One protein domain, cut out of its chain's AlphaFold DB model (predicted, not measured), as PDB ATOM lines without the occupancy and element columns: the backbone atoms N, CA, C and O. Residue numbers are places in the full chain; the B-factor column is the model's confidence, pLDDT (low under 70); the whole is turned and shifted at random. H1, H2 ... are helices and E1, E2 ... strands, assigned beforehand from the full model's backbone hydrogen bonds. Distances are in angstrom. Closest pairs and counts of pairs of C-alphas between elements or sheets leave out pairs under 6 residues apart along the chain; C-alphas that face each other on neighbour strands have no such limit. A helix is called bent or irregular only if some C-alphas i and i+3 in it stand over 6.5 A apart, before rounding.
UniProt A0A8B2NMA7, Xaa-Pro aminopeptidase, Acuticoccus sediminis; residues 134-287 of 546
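This is residues 134 to 287 of the 546 residues of the protein "Xaa-Pro aminopeptidase" of Acuticoccus sediminis (UniProt A0A8B2NMA7). A strongly twisted sheet of six strands curls round helix H6 on one side, with H4 over strand E3 on its other side, and from this body the long helix H1 runs outward as an arm. H2 folds back beside the far end of H1, H5 packs on H4, and H7 packs on H6 away from the sheet. The printed part has 154 residues with seven named helices and six named strands, in the order E1 H1 H2 H3 E2 H4 H5 E3 E4 E5 H6 E6 H7; the class is mixed, helices and strands. The sheet runs E5 E1 E4 E3 E2 E6 and is mixed, with only E2 and E6 parallel. The whole is only just compact, close to loose, with a radius of gyration of the C-alphas of 17.9 A, and its spans of 57 by 36 by 26 A make it elongated.

The sheet's strands are, in order across it, E5, residues 246 to 251, 15.2 A long; E1, residues 134 to 139, 16.4 A; E4, residues 231 to 236, 15.6 A; E3, residues 222 to 226, 13.2 A; E2, residues 196 to 199; and E6, residues 266 to 268. E1 begins at C-alpha 134 (7.007, 26.618, 102.911). H1, residues 140 to 162, is 30.1 A long and ends at C-alpha 162 (47.657, 41.788, 104.359). It is irregular, with C-alphas 157 and 160 7.1 A apart, and has a kink of 49 degrees near residue 156. The other helices are H2, residues 168 to 175; H3, residues 183 to 191, 12.4 A; H4, residues 202 to 209; H5, residues 213 to 219; H6, residues 254 to 261; and H7, residues 275 to 283, 12.3 A, ending at C-alpha 283 (-3.509, 40.479, 92.100).

E5 and E6 are the edge strands. E1 and E4 are antiparallel at 152 degrees, with N 136 and O 234 2.9 A apart, within hydrogen-bond range. E5 and E1 are antiparallel too, with N 248 and O 135 at 2.8 A. E3 and E4 form a hairpin, with N 224 and O 233 at 2.8 A. E3 and E2 are antiparallel, with N 197 and O 225 at 2.8 A, while E2 and E6 are parallel at 23 degrees, with N 267 and O 196 at 2.7 A. Helices on both faces make three layers: H1, H3 and H4 on one face of the sheet, H6 on the other. H4 lies over E3 at a height over the sheet of 8.6 A and runs slantwise to the strands; the closest C-alphas of H4 and E3, those of Ala 205 and Ala 223, are 6.1 A apart. H3 runs across the strands, at 71 degrees to E3 on the local plane. H5 only grazes the sheet with residues 216 to 219, and touches H4 about perpendicular, at 89 degrees, closest at C-alphas 202 and 213, 5.1 A. H1 touches H4 with residues 140 to 143 alone, closest at C-alphas 143 and 209, 7.4 A. H1 and H2 form a helical hairpin at a shallow tilt of 11 degrees, closest at C-alphas 162 and 168, 5.3 A; H1 touches H2 with residues 155 to 162 alone. H6 and H7 touch at a steep tilt of 41 degrees, the same way, closest at C-alphas 255 and 281, 4.8 A. H2 and H7 are not on the sheet. Every O i to N i+4 pair is within hydrogen-bond range in H2, H3, H5 and H6; the counts are 15 of 19 in H1, 2 of 4 in H4 and 4 of 5 in H7.

The two C-alphas farthest apart, those of Gly 164 and Ala 283, are 57.6 A apart. The printed part, residues 134 to 287, has no cut. The links H2 to H3, E4 to E5 and E6 to H7 are short, and the other links are tight. The mean pLDDT of the printed part is 96.8, and no printed residue is under 70.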
ATOM      1  N   HIS A 134       6.681  26.788 101.507       98.69
ATOM      2  CA  HIS A 134       7.007  26.618 102.911       98.69
ATOM      3  C   HIS A 134       7.521  27.940 103.478       98.69
ATOM      4  O   HIS A 134       8.315  28.634 102.838       98.69
ATOM      5  N   LEU A 135       7.059  28.277 104.679       98.69
ATOM      6  CA  LEU A 135       7.404  29.508 105.377       98.69
ATOM      7  C   LEU A 135       8.335  29.198 106.542       98.69
ATOM      8  O   LEU A 135       8.024  28.342 107.375       98.69
ATOM      9  N   TYR A 136       9.437  29.935 106.634       98.81
ATOM     10  CA  TYR A 136      10.401  29.815 107.722       98.81
ATOM     11  C   TYR A 136      10.752  31.187 108.291       98.81
ATOM     12  O   TYR A 136      10.886  32.154 107.549       98.81
ATOM     13  N   ALA A 137      10.947  31.262 109.603       98.56
ATOM     14  CA  ALA A 137      11.612  32.388 110.244       98.56
ATOM     15  C   ALA A 137      13.113  32.102 110.335       98.56
ATOM     16  O   ALA A 137      13.508  31.057 110.863       98.56
ATOM     17  N   LYS A 138      13.931  33.047 109.865       98.44
ATOM     18  CA  LYS A 138      15.383  33.054 110.043       98.44
ATOM     19  C   LYS A 138      15.801  34.272 110.869       98.44
ATOM     20  O   LYS A 138      15.549  35.400 110.462       98.44
ATOM     21  N   SER A 139      16.443  34.051 112.013       98.50
ATOM     22  CA  SER A 139      16.862  35.134 112.914       98.50
ATOM     23  C   SER A 139      17.924  36.033 112.274       98.50
ATOM     24  O   SER A 139      18.944  35.540 111.781       98.50
ATOM     25  N   ARG A 140      17.717  37.357 112.329       98.12
ATOM     26  CA  ARG A 140      18.717  38.354 111.898       98.12
ATOM     27  C   ARG A 140      19.982  38.279 112.742       98.12
ATOM     28  O   ARG A 140      21.077  38.234 112.194       98.12
ATOM     29  N   ALA A 141      19.821  38.199 114.062       98.12
ATOM     30  CA  ALA A 141      20.942  38.163 114.996       98.12
ATOM     31  C   ALA A 141      21.816  36.913 114.797       98.12
ATOM     32  O   ALA A 141      23.036  36.982 114.908       98.12
ATOM     33  N   GLU A 142      21.211  35.768 114.461       97.94
ATOM     34  CA  GLU A 142      21.976  34.562 114.125       97.94
ATOM     35  C   GLU A 142      22.758  34.720 112.819       97.94
ATOM     36  O   GLU A 142      23.894  34.263 112.741       97.94
ATOM     37  N   LEU A 143      22.175  35.358 111.796       97.81
ATOM     38  CA  LEU A 143      22.885  35.633 110.544       97.81
ATOM     39  C   LEU A 143      24.084  36.548 110.782       97.81
ATOM     40  O   LEU A 143      25.192  36.208 110.376       97.81
ATOM     41  N   GLU A 144      23.883  37.659 111.487       97.94
ATOM     42  CA  GLU A 144      24.946  38.606 111.830       97.94
ATOM     43  C   GLU A 144      26.054  37.937 112.659       97.94
ATOM     44  O   GLU A 144      27.237  38.127 112.372       97.94
ATOM     45  N   ALA A 145      25.697  37.081 113.624       97.62
ATOM     46  CA  ALA A 145      26.661  36.312 114.408       97.62
ATOM     47  C   ALA A 145      27.464  35.322 113.548       97.62
ATOM     48  O   ALA A 145      28.675  35.181 113.737       97.62
ATOM     49  N   VAL A 146      26.826  34.659 112.578       96.94
ATOM     50  CA  VAL A 146      27.532  33.809 111.609       96.94
ATOM     51  C   VAL A 146      28.503  34.650 110.781       96.94
ATOM     52  O   VAL A 146      29.663  34.271 110.678       96.94
ATOM     53  N   TRP A 147      28.088  35.810 110.260       96.12
ATOM     54  CA  TRP A 147      28.977  36.673 109.467       96.12
ATOM     55  C   TRP A 147      30.179  37.151 110.274       96.12
ATOM     56  O   TRP A 147      31.301  37.155 109.773       96.12
ATOM     57  N   ALA A 148      29.944  37.547 111.526       96.81
ATOM     58  CA  ALA A 148      31.000  37.968 112.428       96.81
ATOM     59  C   ALA A 148      31.970  36.816 112.707       96.81
ATOM     60  O   ALA A 148      33.166  36.963 112.489       96.81
ATOM     61  N   SER A 149      31.452  35.649 113.097       97.00
ATOM     62  CA  SER A 149      32.292  34.504 113.459       97.00
ATOM     63  C   SER A 149      33.146  33.977 112.303       97.00
ATOM     64  O   SER A 149      34.313  33.654 112.522       97.00
ATOM     65  N   THR A 150      32.611  33.907 111.077       96.69
ATOM     66  CA  THR A 150      33.392  33.445 109.920       96.69
ATOM     67  C   THR A 150      34.465  34.456 109.532       96.69
ATOM     68  O   THR A 150      35.609  34.064 109.308       96.69
ATOM     69  N   ARG A 151      34.138  35.757 109.540       96.31
ATOM     70  CA  ARG A 151      35.114  36.837 109.332       96.31
ATOM     71  C   ARG A 151      36.225  36.801 110.381       96.31
ATOM     72  O   ARG A 151      37.399  36.776 110.025       96.31
ATOM     73  N   ASP A 152      35.865  36.776 111.661       96.94
ATOM     74  CA  ASP A 152      36.813  36.830 112.778       96.94
ATOM     75  C   ASP A 152      37.765  35.623 112.778       96.94
ATOM     76  O   ASP A 152      38.921  35.746 113.181       96.94
ATOM     77  N   ALA A 153      37.315  34.466 112.284       96.88
ATOM     78  CA  ALA A 153      38.166  33.293 112.100       96.88
ATOM     79  C   ALA A 153      39.195  33.460 110.963       96.88
ATOM     80  O   ALA A 153      40.294  32.906 111.046       96.88
ATOM     81  N   ASP A 154      38.867  34.222 109.917       97.44
ATOM     82  CA  ASP A 154      39.741  34.435 108.759       97.44
ATOM     83  C   ASP A 154      40.706  35.615 108.928       97.44
ATOM     84  O   ASP A 154      41.785  35.605 108.334       97.44
ATOM     85  N   VAL A 155      40.386  36.600 109.776       97.69
ATOM     86  CA  VAL A 155      41.271  37.748 110.051       97.69
ATOM     87  C   VAL A 155      42.691  37.297 110.456       97.69
ATOM     88  O   VAL A 155      43.649  37.697 109.779       97.69
ATOM     89  N   PRO A 156      42.893  36.420 111.466       97.12
ATOM     90  CA  PRO A 156      44.228  35.937 111.829       97.12
ATOM     91  C   PRO A 156      44.926  35.164 110.707       97.12
ATOM     92  O   PRO A 156      46.147  35.242 110.588       97.12
ATOM     93  N   ARG A 157      44.167  34.430 109.879       96.25
ATOM     94  CA  ARG A 157      44.711  33.664 108.747       96.25
ATOM     95  C   ARG A 157      45.319  34.584 107.694       96.25
ATOM     96  O   ARG A 157      46.391  34.284 107.180       96.25
ATOM     97  N   LEU A 158      44.648  35.691 107.384       97.62
ATOM     98  CA  LEU A 158      45.041  36.587 106.293       97.62
ATOM     99  C   LEU A 158      45.945  37.738 106.731       97.62
ATOM    100  O   LEU A 158      46.626  38.326 105.894       97.62
ATOM    101  N   THR A 159      46.017  38.032 108.030       98.12
ATOM    102  CA  THR A 159      46.890  39.083 108.579       98.12
ATOM    103  C   THR A 159      48.339  39.008 108.080       98.12
ATOM    104  O   THR A 159      48.852  40.052 107.674       98.12
ATOM    105  N   PRO A 160      49.009  37.836 108.028       97.69
ATOM    106  CA  PRO A 160      50.379  37.754 107.522       97.69
ATOM    107  C   PRO A 160      50.525  38.283 106.092       97.69
ATOM    108  O   PRO A 160      51.466  39.018 105.814       97.69
ATOM    109  N   PHE A 161      49.569  37.972 105.212       97.75
ATOM    110  CA  PHE A 161      49.559  38.471 103.840       97.75
ATOM    111  C   PHE A 161      49.246  39.974 103.793       97.75
ATOM    112  O   PHE A 161      50.029  40.752 103.253       97.75
ATOM    113  N   VAL A 162      48.142  40.396 104.418       98.38
ATOM    114  CA  VAL A 162      47.657  41.788 104.359       98.38
ATOM    115  C   VAL A 162      48.663  42.766 104.969       98.38
ATOM    116  O   VAL A 162      48.868  43.852 104.434       98.38
ATOM    117  N   SER A 163      49.350  42.373 106.045       97.75
ATOM    118  CA  SER A 163      50.385  43.198 106.683       97.75
ATOM    119  C   SER A 163      51.590  43.493 105.779       97.75
ATOM    120  O   SER A 163      52.298  44.467 106.023       97.75
ATOM    121  N   GLY A 164      51.810  42.687 104.733       97.38
ATOM    122  CA  GLY A 164      52.867  42.891 103.742       97.38
ATOM    123  C   GLY A 164      52.509  43.875 102.623       97.38
ATOM    124  O   GLY A 164      53.384  44.229 101.836       97.38
ATOM    125  N   LEU A 165      51.252  44.320 102.535       97.69
ATOM    126  CA  LEU A 165      50.805  45.291 101.534       97.69
ATOM    127  C   LEU A 165      51.254  46.715 101.895       97.69
ATOM    128  O   LEU A 165      51.516  47.027 103.057       97.69
ATOM    129  N   ARG A 166      51.267  47.619 100.905       96.00
ATOM    130  CA  ARG A 166      51.700  49.024 101.063       96.00
ATOM    131  C   ARG A 166      51.031  49.752 102.237       96.00
ATOM    132  O   ARG A 166      51.689  50.535 102.913       96.00
ATOM    133  N   PHE A 167      49.748  49.482 102.478       97.69
ATOM    134  CA  PHE A 167      48.953  50.057 103.570       97.69
ATOM    135  C   PHE A 167      48.557  49.005 104.621       97.69
ATOM    136  O   PHE A 167      47.488  49.089 105.225       97.69
ATOM    137  N   GLY A 168      49.404  47.991 104.827       98.00
ATOM    138  CA  GLY A 168      49.074  46.791 105.597       98.00
ATOM    139  C   GLY A 168      48.559  47.053 107.013       98.00
ATOM    140  O   GLY A 168      47.573  46.443 107.411       98.00
ATOM    141  N   GLU A 169      49.151  47.993 107.757       97.75
ATOM    142  CA  GLU A 169      48.679  48.347 109.108       97.75
ATOM    143  C   GLU A 169      47.232  48.867 109.093       97.75
ATOM    144  O   GLU A 169      46.379  48.370 109.832       97.75
ATOM    145  N   THR A 170      46.931  49.818 108.204       97.94
ATOM    146  CA  THR A 170      45.590  50.399 108.061       97.94
ATOM    147  C   THR A 170      44.575  49.364 107.580       97.94
ATOM    148  O   THR A 170      43.464  49.306 108.104       97.94
ATOM    149  N   LEU A 171      44.952  48.507 106.626       98.44
ATOM    150  CA  LEU A 171      44.080  47.453 106.099       98.44
ATOM    151  C   LEU A 171      43.781  46.372 107.149       98.44
ATOM    152  O   LEU A 171      42.633  45.943 107.272       98.44
ATOM    153  N   VAL A 172      44.777  45.969 107.948       98.31
ATOM    154  CA  VAL A 172      44.585  45.023 109.062       98.31
ATOM    155  C   VAL A 172      43.643  45.608 110.115       98.31
ATOM    156  O   VAL A 172      42.744  44.907 110.589       98.31
ATOM    157  N   ALA A 173      43.801  46.890 110.459       97.25
ATOM    158  CA  ALA A 173      42.892  47.571 111.377       97.25
ATOM    159  C   ALA A 173      41.456  47.619 110.824       97.25
ATOM    160  O   ALA A 173      40.513  47.297 111.546       97.25
ATOM    161  N   ALA A 174      41.294  47.948 109.539       97.12
ATOM    162  CA  ALA A 174      39.993  48.031 108.882       97.12
ATOM    163  C   ALA A 174      39.271  46.676 108.820       97.12
ATOM    164  O   ALA A 174      38.114  46.585 109.223       97.12
ATOM    165  N   MET A 175      39.944  45.598 108.398       95.81
ATOM    166  CA  MET A 175      39.309  44.272 108.312       95.81
ATOM    167  C   MET A 175      38.976  43.654 109.682       95.81
ATOM    168  O   MET A 175      38.167  42.729 109.769       95.81
ATOM    169  N   SER A 176      39.593  44.168 110.751       95.12
ATOM    170  CA  SER A 176      39.348  43.753 112.139       95.12
ATOM    171  C   SER A 176      38.282  44.600 112.842       95.12
ATOM    172  O   SER A 176      37.981  44.353 114.011       95.12
ATOM    173  N   ALA A 177      37.722  45.610 112.167       94.00
ATOM    174  CA  ALA A 177      36.690  46.465 112.737       94.00
ATOM    175  C   ALA A 177      35.405  45.679 113.055       94.00
ATOM    176  O   ALA A 177      35.175  44.567 112.563       94.00
ATOM    177  N   ALA A 178      34.561  46.270 113.904       92.19
ATOM    178  CA  ALA A 178      33.257  45.703 114.221       92.19
ATOM    179  C   ALA A 178      32.397  45.609 112.945       92.19
ATOM    180  O   ALA A 178      32.359  46.575 112.177       92.19
ATOM    181  N   PRO A 179      31.715  44.476 112.708       93.00
ATOM    182  CA  PRO A 179      30.895  44.313 111.523       93.00
ATOM    183  C   PRO A 179      29.657  45.195 111.573       93.00
ATOM    184  O   PRO A 179      29.065  45.382 112.635       93.00
ATOM    185  N   LEU A 180      29.225  45.637 110.396       95.06
ATOM    186  CA  LEU A 180      27.902  46.210 110.198       95.06
ATOM    187  C   LEU A 180      26.872  45.098 109.954       95.06
ATOM    188  O   LEU A 180      27.120  44.146 109.199       95.06
ATOM    189  N   GLY A 181      25.718  45.228 110.600       95.69
ATOM    190  CA  GLY A 181      24.583  44.323 110.489       95.69
ATOM    191  C   GLY A 181      23.445  44.899 109.644       95.69
ATOM    192  O   GLY A 181      23.623  45.752 108.769       95.69
ATOM    193  N   PHE A 182      22.239  44.397 109.886       98.06
ATOM    194  CA  PHE A 182      21.026  44.814 109.191       98.06
ATOM    195  C   PHE A 182      20.493  46.183 109.641       98.06
ATOM    196  O   PHE A 182      19.571  46.694 109.008       98.06
ATOM    197  N   GLU A 183      21.044  46.799 110.688       97.06
ATOM    198  CA  GLU A 183      20.708  48.169 111.094       97.06
ATOM    199  C   GLU A 183      20.981  49.189 109.978       97.06
ATOM    200  O   GLU A 183      20.246  50.167 109.834       97.06
ATOM    201  N   VAL A 184      21.980  48.917 109.132       97.00
ATOM    202  CA  VAL A 184      22.258  49.707 107.926       97.00
ATOM    203  C   VAL A 184      21.075  49.634 106.959       97.00
ATOM    204  O   VAL A 184      20.595  50.658 106.469       97.00
ATOM    205  N   LEU A 185      20.548  48.428 106.718       98.25
ATOM    206  CA  LEU A 185      19.385  48.246 105.852       98.25
ATOM    207  C   LEU A 185      18.116  48.847 106.465       98.25
ATOM    208  O   LEU A 185      17.311  49.400 105.719       98.25
ATOM    209  N   ASP A 186      17.951  48.800 107.793       98.56
ATOM    210  CA  ASP A 186      16.817  49.440 108.470       98.56
ATOM    211  C   ASP A 186      16.811  50.955 108.184       98.56
ATOM    212  O   ASP A 186      15.781  51.499 107.778       98.56
ATOM    213  N   ALA A 187      17.963  51.622 108.323       98.19
ATOM    214  CA  ALA A 187      18.106  53.057 108.070       98.19
ATOM    215  C   ALA A 187      17.904  53.423 106.588       98.19
ATOM    216  O   ALA A 187      17.225  54.404 106.263       98.19
ATOM    217  N   LEU A 188      18.457  52.625 105.670       98.12
ATOM    218  CA  LEU A 188      18.290  52.827 104.227       98.12
ATOM    219  C   LEU A 188      16.839  52.609 103.781       98.12
ATOM    220  O   LEU A 188      16.315  53.394 102.987       98.12
ATOM    221  N   ALA A 189      16.175  51.579 104.307       98.31
ATOM    222  CA  ALA A 189      14.771  51.304 104.034       98.31
ATOM    223  C   ALA A 189      13.869  52.416 104.587       98.31
ATOM    224  O   ALA A 189      12.990  52.884 103.867       98.31
ATOM    225  N   GLU A 190      14.123  52.914 105.800       98.06
ATOM    226  CA  GLU A 190      13.401  54.067 106.351       98.06
ATOM    227  C   GLU A 190      13.550  55.311 105.464       98.06
ATOM    228  O   GLU A 190      12.549  55.926 105.094       98.06
ATOM    229  N   LYS A 191      14.780  55.642 105.046       97.62
ATOM    230  CA  LYS A 191      15.054  56.773 104.142       97.62
ATOM    231  C   LYS A 191      14.342  56.632 102.793       97.62
ATOM    232  O   LYS A 191      13.898  57.630 102.230       97.62
ATOM    233  N   ALA A 192      14.239  55.410 102.275       97.38
ATOM    234  CA  ALA A 192      13.538  55.104 101.030       97.38
ATOM    235  C   ALA A 192      12.008  54.987 101.197       97.38
ATOM    236  O   ALA A 192      11.309  54.784 100.206       97.38
ATOM    237  N   GLY A 193      11.479  55.107 102.422       97.56
ATOM    238  CA  GLY A 193      10.055  54.940 102.707       97.56
ATOM    239  C   GLY A 193       9.560  53.504 102.516       97.56
ATOM    240  O   GLY A 193       8.425  53.307 102.094       97.56
ATOM    241  N   LEU A 194      10.414  52.512 102.780       98.25
ATOM    242  CA  LEU A 194      10.127  51.085 102.642       98.25
ATOM    243  C   LEU A 194       9.887  50.440 104.016       98.25
ATOM    244  O   LEU A 194      10.653  50.623 104.967       98.25
ATOM    245  N   ASP A 195       8.833  49.633 104.105       98.19
ATOM    246  CA  ASP A 195       8.474  48.873 105.309       98.19
ATOM    247  C   ASP A 195       8.993  47.432 105.251       98.19
ATOM    248  O   ASP A 195       9.309  46.820 106.272       98.19
ATOM    249  N   ALA A 196       9.118  46.892 104.042       98.50
ATOM    250  CA  ALA A 196       9.684  45.578 103.785       98.50
ATOM    251  C   ALA A 196      10.389  45.554 102.427       98.50
ATOM    252  O   ALA A 196      10.149  46.420 101.590       98.50
ATOM    253  N   ILE A 197      11.241  44.561 102.186       98.75
ATOM    254  CA  ILE A 197      11.910  44.324 100.905       98.75
ATOM    255  C   ILE A 197      11.814  42.831 100.589       98.75
ATOM    256  O   ILE A 197      12.247  41.991 101.379       98.75
ATOM    257  N   LEU A 198      11.256  42.503  99.425       98.62
ATOM    258  CA  LEU A 198      11.254  41.151  98.882       98.62
ATOM    259  C   LEU A 198      12.502  40.950  98.011       98.62
ATOM    260  O   LEU A 198      12.600  41.466  96.893       98.62
ATOM    261  N   VAL A 199      13.448  40.177  98.533       98.25
ATOM    262  CA  VAL A 199      14.698  39.804  97.869       98.25
ATOM    263  C   VAL A 199      14.463  38.515  97.088       98.25
ATOM    264  O   VAL A 199      14.191  37.455  97.656       98.25
ATOM    265  N   THR A 200      14.535  38.627  95.764       95.44
ATOM    266  CA  THR A 200      14.208  37.540  94.824       95.44
ATOM    267  C   THR A 200      15.420  37.041  94.053       95.44
ATOM    268  O   THR A 200      15.380  35.943  93.500       95.44
ATOM    269  N   ALA A 201      16.494  37.827  93.985       95.50
ATOM    270  CA  ALA A 201      17.738  37.373  93.392       95.50
ATOM    271  C   ALA A 201      18.426  36.408  94.359       95.50
ATOM    272  O   ALA A 201      18.764  36.788  95.480       95.50
ATOM    273  N   ALA A 202      18.666  35.170  93.918       96.06
ATOM    274  CA  ALA A 202      19.316  34.146  94.738       96.06
ATOM    275  C   ALA A 202      20.684  34.608  95.270       96.06
ATOM    276  O   ALA A 202      21.030  34.302  96.404       96.06
ATOM    277  N   PHE A 203      21.429  35.384  94.476       95.38
ATOM    278  CA  PHE A 203      22.728  35.933  94.866       95.38
ATOM    279  C   PHE A 203      22.639  36.868  96.079       95.38
ATOM    280  O   PHE A 203      23.420  36.753  97.022       95.38
ATOM    281  N   ASP A 204      21.648  37.756  96.102       96.56
ATOM    282  CA  ASP A 204      21.462  38.690  97.212       96.56
ATOM    283  C   ASP A 204      20.815  38.001  98.414       96.56
ATOM    284  O   ASP A 204      21.198  38.259  99.554       96.56
ATOM    285  N   ALA A 205      19.885  37.075  98.169       97.81
ATOM    286  CA  ALA A 205      19.181  36.330  99.210       97.81
ATOM    287  C   ALA A 205      20.104  35.439 100.066       97.81
ATOM    288  O   ALA A 205      19.724  35.093 101.188       97.81
ATOM    289  N   GLU A 206      21.328  35.120  99.623       96.94
ATOM    290  CA  GLU A 206      22.335  34.451 100.469       96.94
ATOM    291  C   GLU A 206      22.551  35.218 101.782       96.94
ATOM    292  O   GLU A 206      22.556  34.633 102.866       96.94
ATOM    293  N   MET A 207      22.620  36.550 101.697       96.50
ATOM    294  CA  MET A 207      22.802  37.434 102.848       96.50
ATOM    295  C   MET A 207      21.566  37.527 103.738       96.50
ATOM    296  O   MET A 207      21.662  38.012 104.849       96.50
ATOM    297  N   PHE A 208      20.403  37.054 103.303       98.44
ATOM    298  CA  PHE A 208      19.167  37.103 104.091       98.44
ATOM    299  C   PHE A 208      18.778  35.737 104.659       98.44
ATOM    300  O   PHE A 208      17.849  35.634 105.455       98.44
ATOM    301  N   THR A 209      19.478  34.676 104.254       98.12
ATOM    302  CA  THR A 209      19.108  33.295 104.582       98.12
ATOM    303  C   THR A 209      20.270  32.484 105.146       98.12
ATOM    304  O   THR A 209      20.049  31.581 105.949       98.12
ATOM    305  N   GLY A 210      21.513  32.785 104.759       96.88
ATOM    306  CA  GLY A 210      22.671  31.935 105.043       96.88
ATOM    307  C   GLY A 210      22.674  30.623 104.247       96.88
ATOM    308  O   GLY A 210      23.414  29.701 104.595       96.88
ATOM    309  N   LEU A 211      21.822  30.499 103.223       97.44
ATOM    310  CA  LEU A 211      21.888  29.445 102.208       97.44
ATOM    311  C   LEU A 211      22.799  29.901 101.068       97.44
ATOM    312  O   LEU A 211      22.894  31.094 100.793       97.44
ATOM    313  N   THR A 212      23.428  28.952 100.376       96.12
ATOM    314  CA  THR A 212      24.208  29.269  99.172       96.12
ATOM    315  C   THR A 212      23.287  29.654  98.013       96.12
ATOM    316  O   THR A 212      22.147  29.185  97.923       96.12
ATOM    317  N   ARG A 213      23.794  30.449  97.068       94.19
ATOM    318  CA  ARG A 213      23.065  30.871  95.862       94.19
ATOM    319  C   ARG A 213      22.585  29.688  95.027       94.19
ATOM    320  O   ARG A 213      21.531  29.782  94.409       94.19
ATOM    321  N   GLN A 214      23.344  28.588  95.025       94.62
ATOM    322  CA  GLN A 214      22.974  27.364  94.322       94.62
ATOM    323  C   GLN A 214      21.732  26.751  94.970       94.62
ATOM    324  O   GLN A 214      20.732  26.551  94.294       94.62
ATOM    325  N   THR A 215      21.749  26.568  96.295       96.38
ATOM    326  CA  THR A 215      20.589  26.063  97.044       96.38
ATOM    327  C   THR A 215      19.366  26.967  96.879       96.38
ATOM    328  O   THR A 215      18.266  26.474  96.647       96.38
ATOM    329  N   LEU A 216      19.543  28.290  96.957       96.88
ATOM    330  CA  LEU A 216      18.457  29.255  96.761       96.88
ATOM    331  C   LEU A 216      17.864  29.173  95.349       96.88
ATOM    332  O   LEU A 216      16.642  29.179  95.204       96.88
ATOM    333  N   GLY A 217      18.717  29.064  94.326       94.00
ATOM    334  CA  GLY A 217      18.309  28.890  92.934       94.00
ATOM    335  C   GLY A 217      17.556  27.581  92.699       94.00
ATOM    336  O   GLY A 217      16.459  27.611  92.146       94.00
ATOM    337  N   ASP A 218      18.097  26.460  93.182       94.81
ATOM    338  CA  ASP A 218      17.504  25.125  93.032       94.81
ATOM    339  C   ASP A 218      16.150  25.011  93.743       94.81
ATOM    340  O   ASP A 218      15.231  24.352  93.255       94.81
ATOM    341  N   HIS A 219      16.004  25.677  94.890       95.69
ATOM    342  CA  HIS A 219      14.754  25.686  95.646       95.69
ATOM    343  C   HIS A 219      13.745  26.709  95.116       95.69
ATOM    344  O   HIS A 219      12.562  26.598  95.433       95.69
ATOM    345  N   GLY A 220      14.186  27.717  94.356       94.81
ATOM    346  CA  GLY A 220      13.380  28.901  94.051       94.81
ATOM    347  C   GLY A 220      13.035  29.713  95.305       94.81
ATOM    348  O   GLY A 220      11.954  30.299  95.386       94.81
ATOM    349  N   ALA A 221      13.914  29.693  96.311       96.94
ATOM    350  CA  ALA A 221      13.670  30.325  97.600       96.94
ATOM    351  C   ALA A 221      13.922  31.842  97.551       96.94
ATOM    352  O   ALA A 221      14.843  32.324  96.894       96.94
ATOM    353  N   THR A 222      13.104  32.596  98.282       97.38
ATOM    354  CA  THR A 222      13.167  34.062  98.376       97.38
ATOM    355  C   THR A 222      13.111  34.507  99.833       97.38
ATOM    356  O   THR A 222      12.700  33.741 100.710       97.38
ATOM    357  N   ALA A 223      13.527  35.742 100.103       98.56
ATOM    358  CA  ALA A 223      13.524  36.309 101.445       98.56
ATOM    359  C   ALA A 223      12.695  37.593 101.493       98.56
ATOM    360  O   ALA A 223      12.867  38.493 100.674       98.56
ATOM    361  N   LEU A 224      11.812  37.693 102.481       98.69
ATOM    362  CA  LEU A 224      11.085  38.901 102.828       98.69
ATOM    363  C   LEU A 224      11.701  39.481 104.102       98.69
ATOM    364  O   LEU A 224      11.519  38.964 105.207       98.69
ATOM    365  N   TYR A 225      12.434  40.570 103.922       98.75
ATOM    366  CA  TYR A 225      12.962  41.385 105.004       98.75
ATOM    367  C   TYR A 225      11.901  42.402 105.429       98.75
ATOM    368  O   TYR A 225      11.390  43.133 104.585       98.75
ATOM    369  N   VAL A 226      11.574  42.468 106.720       98.38
ATOM    370  CA  VAL A 226      10.660  43.473 107.285       98.38
ATOM    371  C   VAL A 226      11.458  44.372 108.222       98.38
ATOM    372  O   VAL A 226      12.117  43.880 109.141       98.38
ATOM    373  N   ARG A 227      11.406  45.686 107.990       97.50
ATOM    374  CA  ARG A 227      12.184  46.672 108.747       97.50
ATOM    375  C   ARG A 227      11.838  46.595 110.236       97.50
ATOM    376  O   ARG A 227      10.668  46.579 110.613       97.50
ATOM    377  N   GLY A 228      12.861  46.515 111.081       95.19
ATOM    378  CA  GLY A 228      12.727  46.381 112.535       95.19
ATOM    379  C   GLY A 228      12.204  45.030 113.047       95.19
ATOM    380  O   GLY A 228      12.134  44.839 114.261       95.19
ATOM    381  N   ALA A 229      11.852  44.074 112.179       97.38
ATOM    382  CA  ALA A 229      11.522  42.719 112.617       97.38
ATOM    383  C   ALA A 229      12.791  41.968 113.044       97.38
ATOM    384  O   ALA A 229      13.856  42.179 112.469       97.38
ATOM    385  N   ALA A 230      12.674  41.073 114.031       97.81
ATOM    386  CA  ALA A 230      13.791  40.249 114.507       97.81
ATOM    387  C   ALA A 230      14.152  39.104 113.543       97.81
ATOM    388  O   ALA A 230      15.309  38.686 113.471       97.81
ATOM    389  N   ASP A 231      13.162  38.622 112.791       98.56
ATOM    390  CA  ASP A 231      13.290  37.503 111.866       98.56
ATOM    391  C   ASP A 231      13.080  37.967 110.420       98.56
ATOM    392  O   ASP A 231      12.250  38.832 110.136       98.56
ATOM    393  N   ILE A 232      13.792  37.322 109.503       98.69
ATOM    394  CA  ILE A 232      13.546  37.345 108.063       98.69
ATOM    395  C   ILE A 232      12.604  36.190 107.734       98.69
ATOM    396  O   ILE A 232      12.827  35.053 108.159       98.69
ATOM    397  N   LEU A 233      11.556  36.469 106.960       98.75
ATOM    398  CA  LEU A 233      10.675  35.427 106.449       98.75
ATOM    399  C   LEU A 233      11.287  34.835 105.179       98.75
ATOM    400  O   LEU A 233      11.486  35.538 104.194       98.75
ATOM    401  N   VAL A 234      11.543  33.533 105.180       98.75
ATOM    402  CA  VAL A 234      12.034  32.799 104.012       98.75
ATOM    403  C   VAL A 234      10.886  32.006 103.408       98.75
ATOM    404  O   VAL A 234      10.195  31.267 104.114       98.75
ATOM    405  N   LEU A 235      10.687  32.170 102.101       98.50
ATOM    406  CA  LEU A 235       9.655  31.492 101.326       98.50
ATOM    407  C   LEU A 235      10.330  30.524 100.363       98.50
ATOM    408  O   LEU A 235      11.120  30.955  99.526       98.50
ATOM    409  N   SER A 236      10.020  29.236 100.468       98.12
ATOM    410  CA  SER A 236      10.663  28.206  99.654       98.12
ATOM    411  C   SER A 236       9.640  27.217  99.091       98.12
ATOM    412  O   SER A 236       8.942  26.572  99.874       98.12
ATOM    413  N   PRO A 237       9.537  27.064  97.760       97.69
ATOM    414  CA  PRO A 237       8.747  26.007  97.122       97.69
ATOM    415  C   PRO A 237       9.123  24.586  97.562       97.69
ATOM    416  O   PRO A 237       8.275  23.699  97.582       97.69
ATOM    417  N   LEU A 238      10.391  24.371  97.921       97.31
ATOM    418  CA  LEU A 238      10.898  23.098  98.440       97.31
ATOM    419  C   LEU A 238      11.208  23.196  99.945       97.31
ATOM    420  O   LEU A 238      11.591  24.273 100.412       97.31
ATOM    421  N   PRO A 239      11.090  22.110 100.726       96.81
ATOM    422  CA  PRO A 239      11.480  22.115 102.134       96.81
ATOM    423  C   PRO A 239      12.954  22.498 102.342       96.81
ATOM    424  O   PRO A 239      13.828  22.095 101.578       96.81
ATOM    425  N   ILE A 240      13.235  23.251 103.406       96.62
ATOM    426  CA  ILE A 240      14.595  23.546 103.876       96.62
ATOM    427  C   ILE A 240      14.881  22.675 105.103       96.62
ATOM    428  O   ILE A 240      14.255  22.835 106.152       96.62
ATOM    429  N   GLU A 241      15.840  21.757 104.980       92.06
ATOM    430  CA  GLU A 241      16.233  20.812 106.034       92.06
ATOM    431  C   GLU A 241      17.395  21.360 106.878       92.06
ATOM    432  O   GLU A 241      18.501  20.820 106.895       92.06
ATOM    433  N   ARG A 242      17.161  22.476 107.575       94.38
ATOM    434  CA  ARG A 242      18.154  23.115 108.452       94.38
ATOM    435  C   ARG A 242      17.545  23.519 109.790       94.38
ATOM    436  O   ARG A 242      16.478  24.121 109.836       94.38
ATOM    437  N   ALA A 243      18.241  23.205 110.883       93.81
ATOM    438  CA  ALA A 243      17.736  23.423 112.243       93.81
ATOM    439  C   ALA A 243      17.579  24.909 112.612       93.81
ATOM    440  O   ALA A 243      16.756  25.248 113.455       93.81
ATOM    441  N   ASP A 244      18.346  25.789 111.967       95.88
ATOM    442  CA  ASP A 244      18.310  27.237 112.167       95.88
ATOM    443  C   ASP A 244      17.195  27.945 111.367       95.88
ATOM    444  O   ASP A 244      17.115  29.172 111.366       95.88
ATOM    445  N   PHE A 245      16.325  27.183 110.696       98.06
ATOM    446  CA  PHE A 245      15.126  27.670 110.012       98.06
ATOM    447  C   PHE A 245      13.882  27.217 110.777       98.06
ATOM    448  O   PHE A 245      13.470  26.059 110.699       98.06
ATOM    449  N   ARG A 246      13.242  28.132 111.512       97.88
ATOM    450  CA  ARG A 246      12.048  27.797 112.299       97.88
ATOM    451  C   ARG A 246      10.815  27.742 111.390       97.88
ATOM    452  O   ARG A 246      10.438  28.787 110.860       97.88
ATOM    453  N   PRO A 247      10.145  26.588 111.226       97.81
ATOM    454  CA  PRO A 247       8.978  26.486 110.355       97.81
ATOM    455  C   PRO A 247       7.804  27.305 110.905       97.81
ATOM    456  O   PRO A 247       7.501  27.252 112.097       97.81
ATOM    457  N   LEU A 248       7.131  28.040 110.020       97.88
ATOM    458  CA  LEU A 248       5.943  28.848 110.320       97.88
ATOM    459  C   LEU A 248       4.664  28.297 109.675       97.88
ATOM    460  O   LEU A 248       3.567  28.697 110.057       97.88
ATOM    461  N   GLY A 249       4.791  27.379 108.714       97.56
ATOM    462  CA  GLY A 249       3.668  26.761 108.013       97.56
ATOM    463  C   GLY A 249       3.860  26.776 106.502       97.56
ATOM    464  O   GLY A 249       4.986  26.723 106.005       97.56
ATOM    465  N   THR A 250       2.750  26.836 105.773       98.19
ATOM    466  CA  THR A 250       2.720  26.915 104.311       98.19
ATOM    467  C   THR A 250       1.740  27.988 103.847       98.19
ATOM    468  O   THR A 250       0.800  28.336 104.562       98.19
ATOM    469  N   ALA A 251       1.949  28.495 102.636       98.00
ATOM    470  CA  ALA A 251       1.001  29.340 101.918       98.00
ATOM    471  C   ALA A 251       0.733  28.767 100.523       98.00
ATOM    472  O   ALA A 251       1.552  28.016  99.986       98.00
ATOM    473  N   ALA A 252      -0.412  29.121  99.934       97.12
ATOM    474  CA  ALA A 252      -0.790  28.644  98.604       97.12
ATOM    475  C   ALA A 252       0.160  29.149  97.508       97.12
ATOM    476  O   ALA A 252       0.382  28.436  96.535       97.12
ATOM    477  N   CYS A 253       0.753  30.329  97.705       96.44
ATOM    478  CA  CYS A 253       1.848  30.847  96.897       96.44
ATOM    479  C   CYS A 253       2.648  31.931  97.641       96.44
ATOM    480  O   CYS A 253       2.300  32.344  98.754       96.44
ATOM    481  N   ALA A 254       3.728  32.411  97.017       96.75
ATOM    482  CA  ALA A 254       4.563  33.476  97.572       96.75
ATOM    483  C   ALA A 254       3.806  34.809  97.723       96.75
ATOM    484  O   ALA A 254       4.036  35.534  98.690       96.75
ATOM    485  N   ALA A 255       2.886  35.120  96.803       96.19
ATOM    486  CA  ALA A 255       2.097  36.351  96.848       96.19
ATOM    487  C   ALA A 255       1.189  36.411  98.083       96.19
ATOM    488  O   ALA A 255       1.214  37.409  98.807       96.19
ATOM    489  N   ASP A 256       0.481  35.319  98.379       96.00
ATOM    490  CA  ASP A 256      -0.375  35.204  99.563       96.00
ATOM    491  C   ASP A 256       0.427  35.339 100.862       96.00
ATOM    492  O   ASP A 256       0.016  36.038 101.792       96.00
ATOM    493  N   ALA A 257       1.603  34.709 100.920       97.50
ATOM    494  CA  ALA A 257       2.489  34.812 102.072       97.50
ATOM    495  C   ALA A 257       2.986  36.250 102.290       97.50
ATOM    496  O   ALA A 257       2.887  36.777 103.398       97.50
ATOM    497  N   VAL A 258       3.474  36.923 101.246       97.69
ATOM    498  CA  VAL A 258       3.932  38.317 101.363       97.69
ATOM    499  C   VAL A 258       2.777  39.238 101.765       97.69
ATOM    500  O   VAL A 258       2.945  40.055 102.669       97.69
ATOM    501  N   ALA A 259       1.587  39.065 101.182       96.19
ATOM    502  CA  ALA A 259       0.399  39.839 101.542       96.19
ATOM    503  C   ALA A 259      -0.027  39.641 103.011       96.19
ATOM    504  O   ALA A 259      -0.540  40.573 103.643       96.19
ATOM    505  N   ALA A 260       0.174  38.444 103.569       96.12
ATOM    506  CA  ALA A 260      -0.139  38.132 104.960       96.12
ATOM    507  C   ALA A 260       0.894  38.697 105.953       96.12
ATOM    508  O   ALA A 260       0.509  39.126 107.041       96.12
ATOM    509  N   HIS A 261       2.176  38.725 105.576       96.00
ATOM    510  CA  HIS A 261       3.288  38.998 106.493       96.00
ATOM    511  C   HIS A 261       3.917  40.392 106.370       96.00
ATOM    512  O   HIS A 261       4.592  40.822 107.303       96.00
ATOM    513  N   ALA A 262       3.683  41.119 105.277       94.88
ATOM    514  CA  ALA A 262       4.115  42.504 105.122       94.88
ATOM    515  C   ALA A 262       2.934  43.427 104.810       94.88
ATOM    516  O   ALA A 262       1.979  43.062 104.120       94.88
ATOM    517  N   LYS A 263       3.003  44.647 105.341       90.62
ATOM    518  CA  LYS A 263       2.057  45.743 105.095       90.62
ATOM    519  C   LYS A 263       2.851  46.992 104.717       90.62
ATOM    520  O   LYS A 263       4.036  47.070 105.016       90.62
ATOM    521  N   GLY A 264       2.180  47.959 104.099       93.25
ATOM    522  CA  GLY A 264       2.804  49.223 103.707       93.25
ATOM    523  C   GLY A 264       3.553  49.132 102.378       93.25
ATOM    524  O   GLY A 264       3.106  48.436 101.463       93.25
ATOM    525  N   ALA A 265       4.646  49.883 102.256       96.44
ATOM    526  CA  ALA A 265       5.447  49.959 101.040       96.44
ATOM    527  C   ALA A 265       6.458  48.806 100.984       96.44
ATOM    528  O   ALA A 265       7.390  48.739 101.788       96.44
ATOM    529  N   ILE A 266       6.275  47.894 100.025       98.44
ATOM    530  CA  ILE A 266       7.139  46.723  99.867       98.44
ATOM    531  C   ILE A 266       8.114  46.978  98.717       98.44
ATOM    532  O   ILE A 266       7.725  47.237  97.584       98.44
ATOM    533  N   GLY A 267       9.401  46.916  99.017       98.44
ATOM    534  CA  GLY A 267      10.496  47.011  98.072       98.44
ATOM    535  C   GLY A 267      10.650  45.747  97.228       98.44
ATOM    536  O   GLY A 267      10.443  44.643  97.732       98.44
ATOM    537  N   PHE A 268      11.074  45.880  95.974       98.06
ATOM    538  CA  PHE A 268      11.476  44.740  95.142       98.06
ATOM    539  C   PHE A 268      12.634  45.082  94.200       98.06
ATOM    540  O   PHE A 268      12.910  46.246  93.915       98.06
ATOM    541  N   GLN A 269      13.296  44.047  93.688       96.88
ATOM    542  CA  GLN A 269      14.378  44.173  92.714       96.88
ATOM    543  C   GLN A 269      13.803  44.229  91.294       96.88
ATOM    544  O   GLN A 269      13.557  43.194  90.665       96.88
ATOM    545  N   ARG A 270      13.594  45.442  90.775       95.88
ATOM    546  CA  ARG A 270      12.952  45.691  89.471       95.88
ATOM    547  C   ARG A 270      13.690  45.058  88.290       95.88
ATOM    548  O   ARG A 270      13.062  44.681  87.299       95.88
ATOM    549  N   GLY A 271      15.012  44.919  88.405       94.12
ATOM    550  CA  GLY A 271      15.862  44.258  87.415       94.12
ATOM    551  C   GLY A 271      15.846  42.721  87.461       94.12
ATOM    552  O   GLY A 271      16.375  42.081  86.550       94.12
ATOM    553  N   ASN A 272      15.239  42.120  88.485       95.00
ATOM    554  CA  ASN A 272      15.217  40.668  88.672       95.00
ATOM    555  C   ASN A 272      13.813  40.075  88.567       95.00
ATOM    556  O   ASN A 272      13.610  39.069  87.887       95.00
ATOM    557  N   MET A 273      12.843  40.692  89.251       95.88
ATOM    558  CA  MET A 273      11.484  40.169  89.328       95.88
ATOM    559  C   MET A 273      10.853  40.135  87.939       95.88
ATOM    560  O   MET A 273      10.821  41.144  87.232       95.88
ATOM    561  N   SER A 274      10.327  38.972  87.561       96.19
ATOM    562  CA  SER A 274       9.620  38.811  86.299       96.19
ATOM    563  C   SER A 274       8.259  39.504  86.321       96.19
ATOM    564  O   SER A 274       7.587  39.558  87.354       96.19
ATOM    565  N   ILE A 275       7.814  40.000  85.165       97.44
ATOM    566  CA  ILE A 275       6.512  40.663  85.039       97.44
ATOM    567  C   ILE A 275       5.344  39.722  85.375       97.44
ATOM    568  O   ILE A 275       4.332  40.157  85.925       97.44
ATOM    569  N   GLY A 276       5.483  38.424  85.091       96.62
ATOM    570  CA  GLY A 276       4.494  37.412  85.446       96.62
ATOM    571  C   GLY A 276       4.348  37.243  86.958       96.62
ATOM    572  O   GLY A 276       3.223  37.232  87.454       96.62
ATOM    573  N   ALA A 277       5.463  37.171  87.695       95.50
ATOM    574  CA  ALA A 277       5.431  37.117  89.156       95.50
ATOM    575  C   ALA A 277       4.871  38.422  89.741       95.50
ATOM    576  O   ALA A 277       3.950  38.382  90.554       95.50
ATOM    577  N   TYR A 278       5.357  39.573  89.267       97.00
ATOM    578  CA  TYR A 278       4.908  40.900  89.699       97.00
ATOM    579  C   TYR A 278       3.377  41.052  89.629       97.00
ATOM    580  O   TYR A 278       2.743  41.423  90.615       97.00
ATOM    581  N   ARG A 279       2.755  40.658  88.508       96.12
ATOM    582  CA  ARG A 279       1.291  40.718  88.337       96.12
ATOM    583  C   ARG A 279       0.513  39.846  89.324       96.12
ATOM    584  O   ARG A 279      -0.620  40.180  89.659       96.12
ATOM    585  N   ARG A 280       1.089  38.736  89.797       94.75
ATOM    586  CA  ARG A 280       0.449  37.895  90.824       94.75
ATOM    587  C   ARG A 280       0.466  38.548  92.192       94.75
ATOM    588  O   ARG A 280      -0.551  38.533  92.875       94.75
ATOM    589  N   PHE A 281       1.587  39.160  92.558       96.12
ATOM    590  CA  PHE A 281       1.665  39.974  93.767       96.12
ATOM    591  C   PHE A 281       0.648  41.123  93.719       96.12
ATOM    592  O   PHE A 281      -0.100  41.303  94.678       96.12
ATOM    593  N   GLU A 282       0.528  41.825  92.589       95.19
ATOM    594  CA  GLU A 282      -0.499  42.864  92.422       95.19
ATOM    595  C   GLU A 282      -1.925  42.310  92.556       95.19
ATOM    596  O   GLU A 282      -2.758  42.919  93.231       95.19
ATOM    597  N   ALA A 283      -2.210  41.141  91.972       94.25
ATOM    598  CA  ALA A 283      -3.509  40.479  92.100       94.25
ATOM    599  C   ALA A 283      -3.830  40.069  93.553       94.25
ATOM    600  O   ALA A 283      -4.991  40.117  93.955       94.25
ATOM    601  N   ALA A 284      -2.810  39.738  94.351       93.56
ATOM    602  CA  ALA A 284      -2.920  39.495  95.793       93.56
ATOM    603  C   ALA A 284      -2.982  40.791  96.634       93.56
ATOM    604  O   ALA A 284      -3.030  40.740  97.864       93.56
ATOM    605  N   GLY A 285      -2.986  41.967  95.995       94.06
ATOM    606  CA  GLY A 285      -3.072  43.270  96.655       94.06
ATOM    607  C   GLY A 285      -1.741  43.808  97.193       94.06
ATOM    608  O   GLY A 285      -1.742  44.806  97.917       94.06
ATOM    609  N   VAL A 286      -0.613  43.186  96.845       95.25
ATOM    610  CA  VAL A 286       0.730  43.667  97.192       95.25
ATOM    611  C   VAL A 286       1.105  44.813  96.259       95.25
ATOM    612  O   VAL A 286       1.021  44.695  95.038       95.25
ATOM    613  N   ARG A 287       1.531  45.939  96.837       92.75
ATOM    614  CA  ARG A 287       2.039  47.091  96.086       92.75
ATOM    615  C   ARG A 287       3.539  47.193  96.263       92.75
ATOM    616  O   ARG A 287       4.029  47.199  97.391       92.75
TER     617      ARG A 287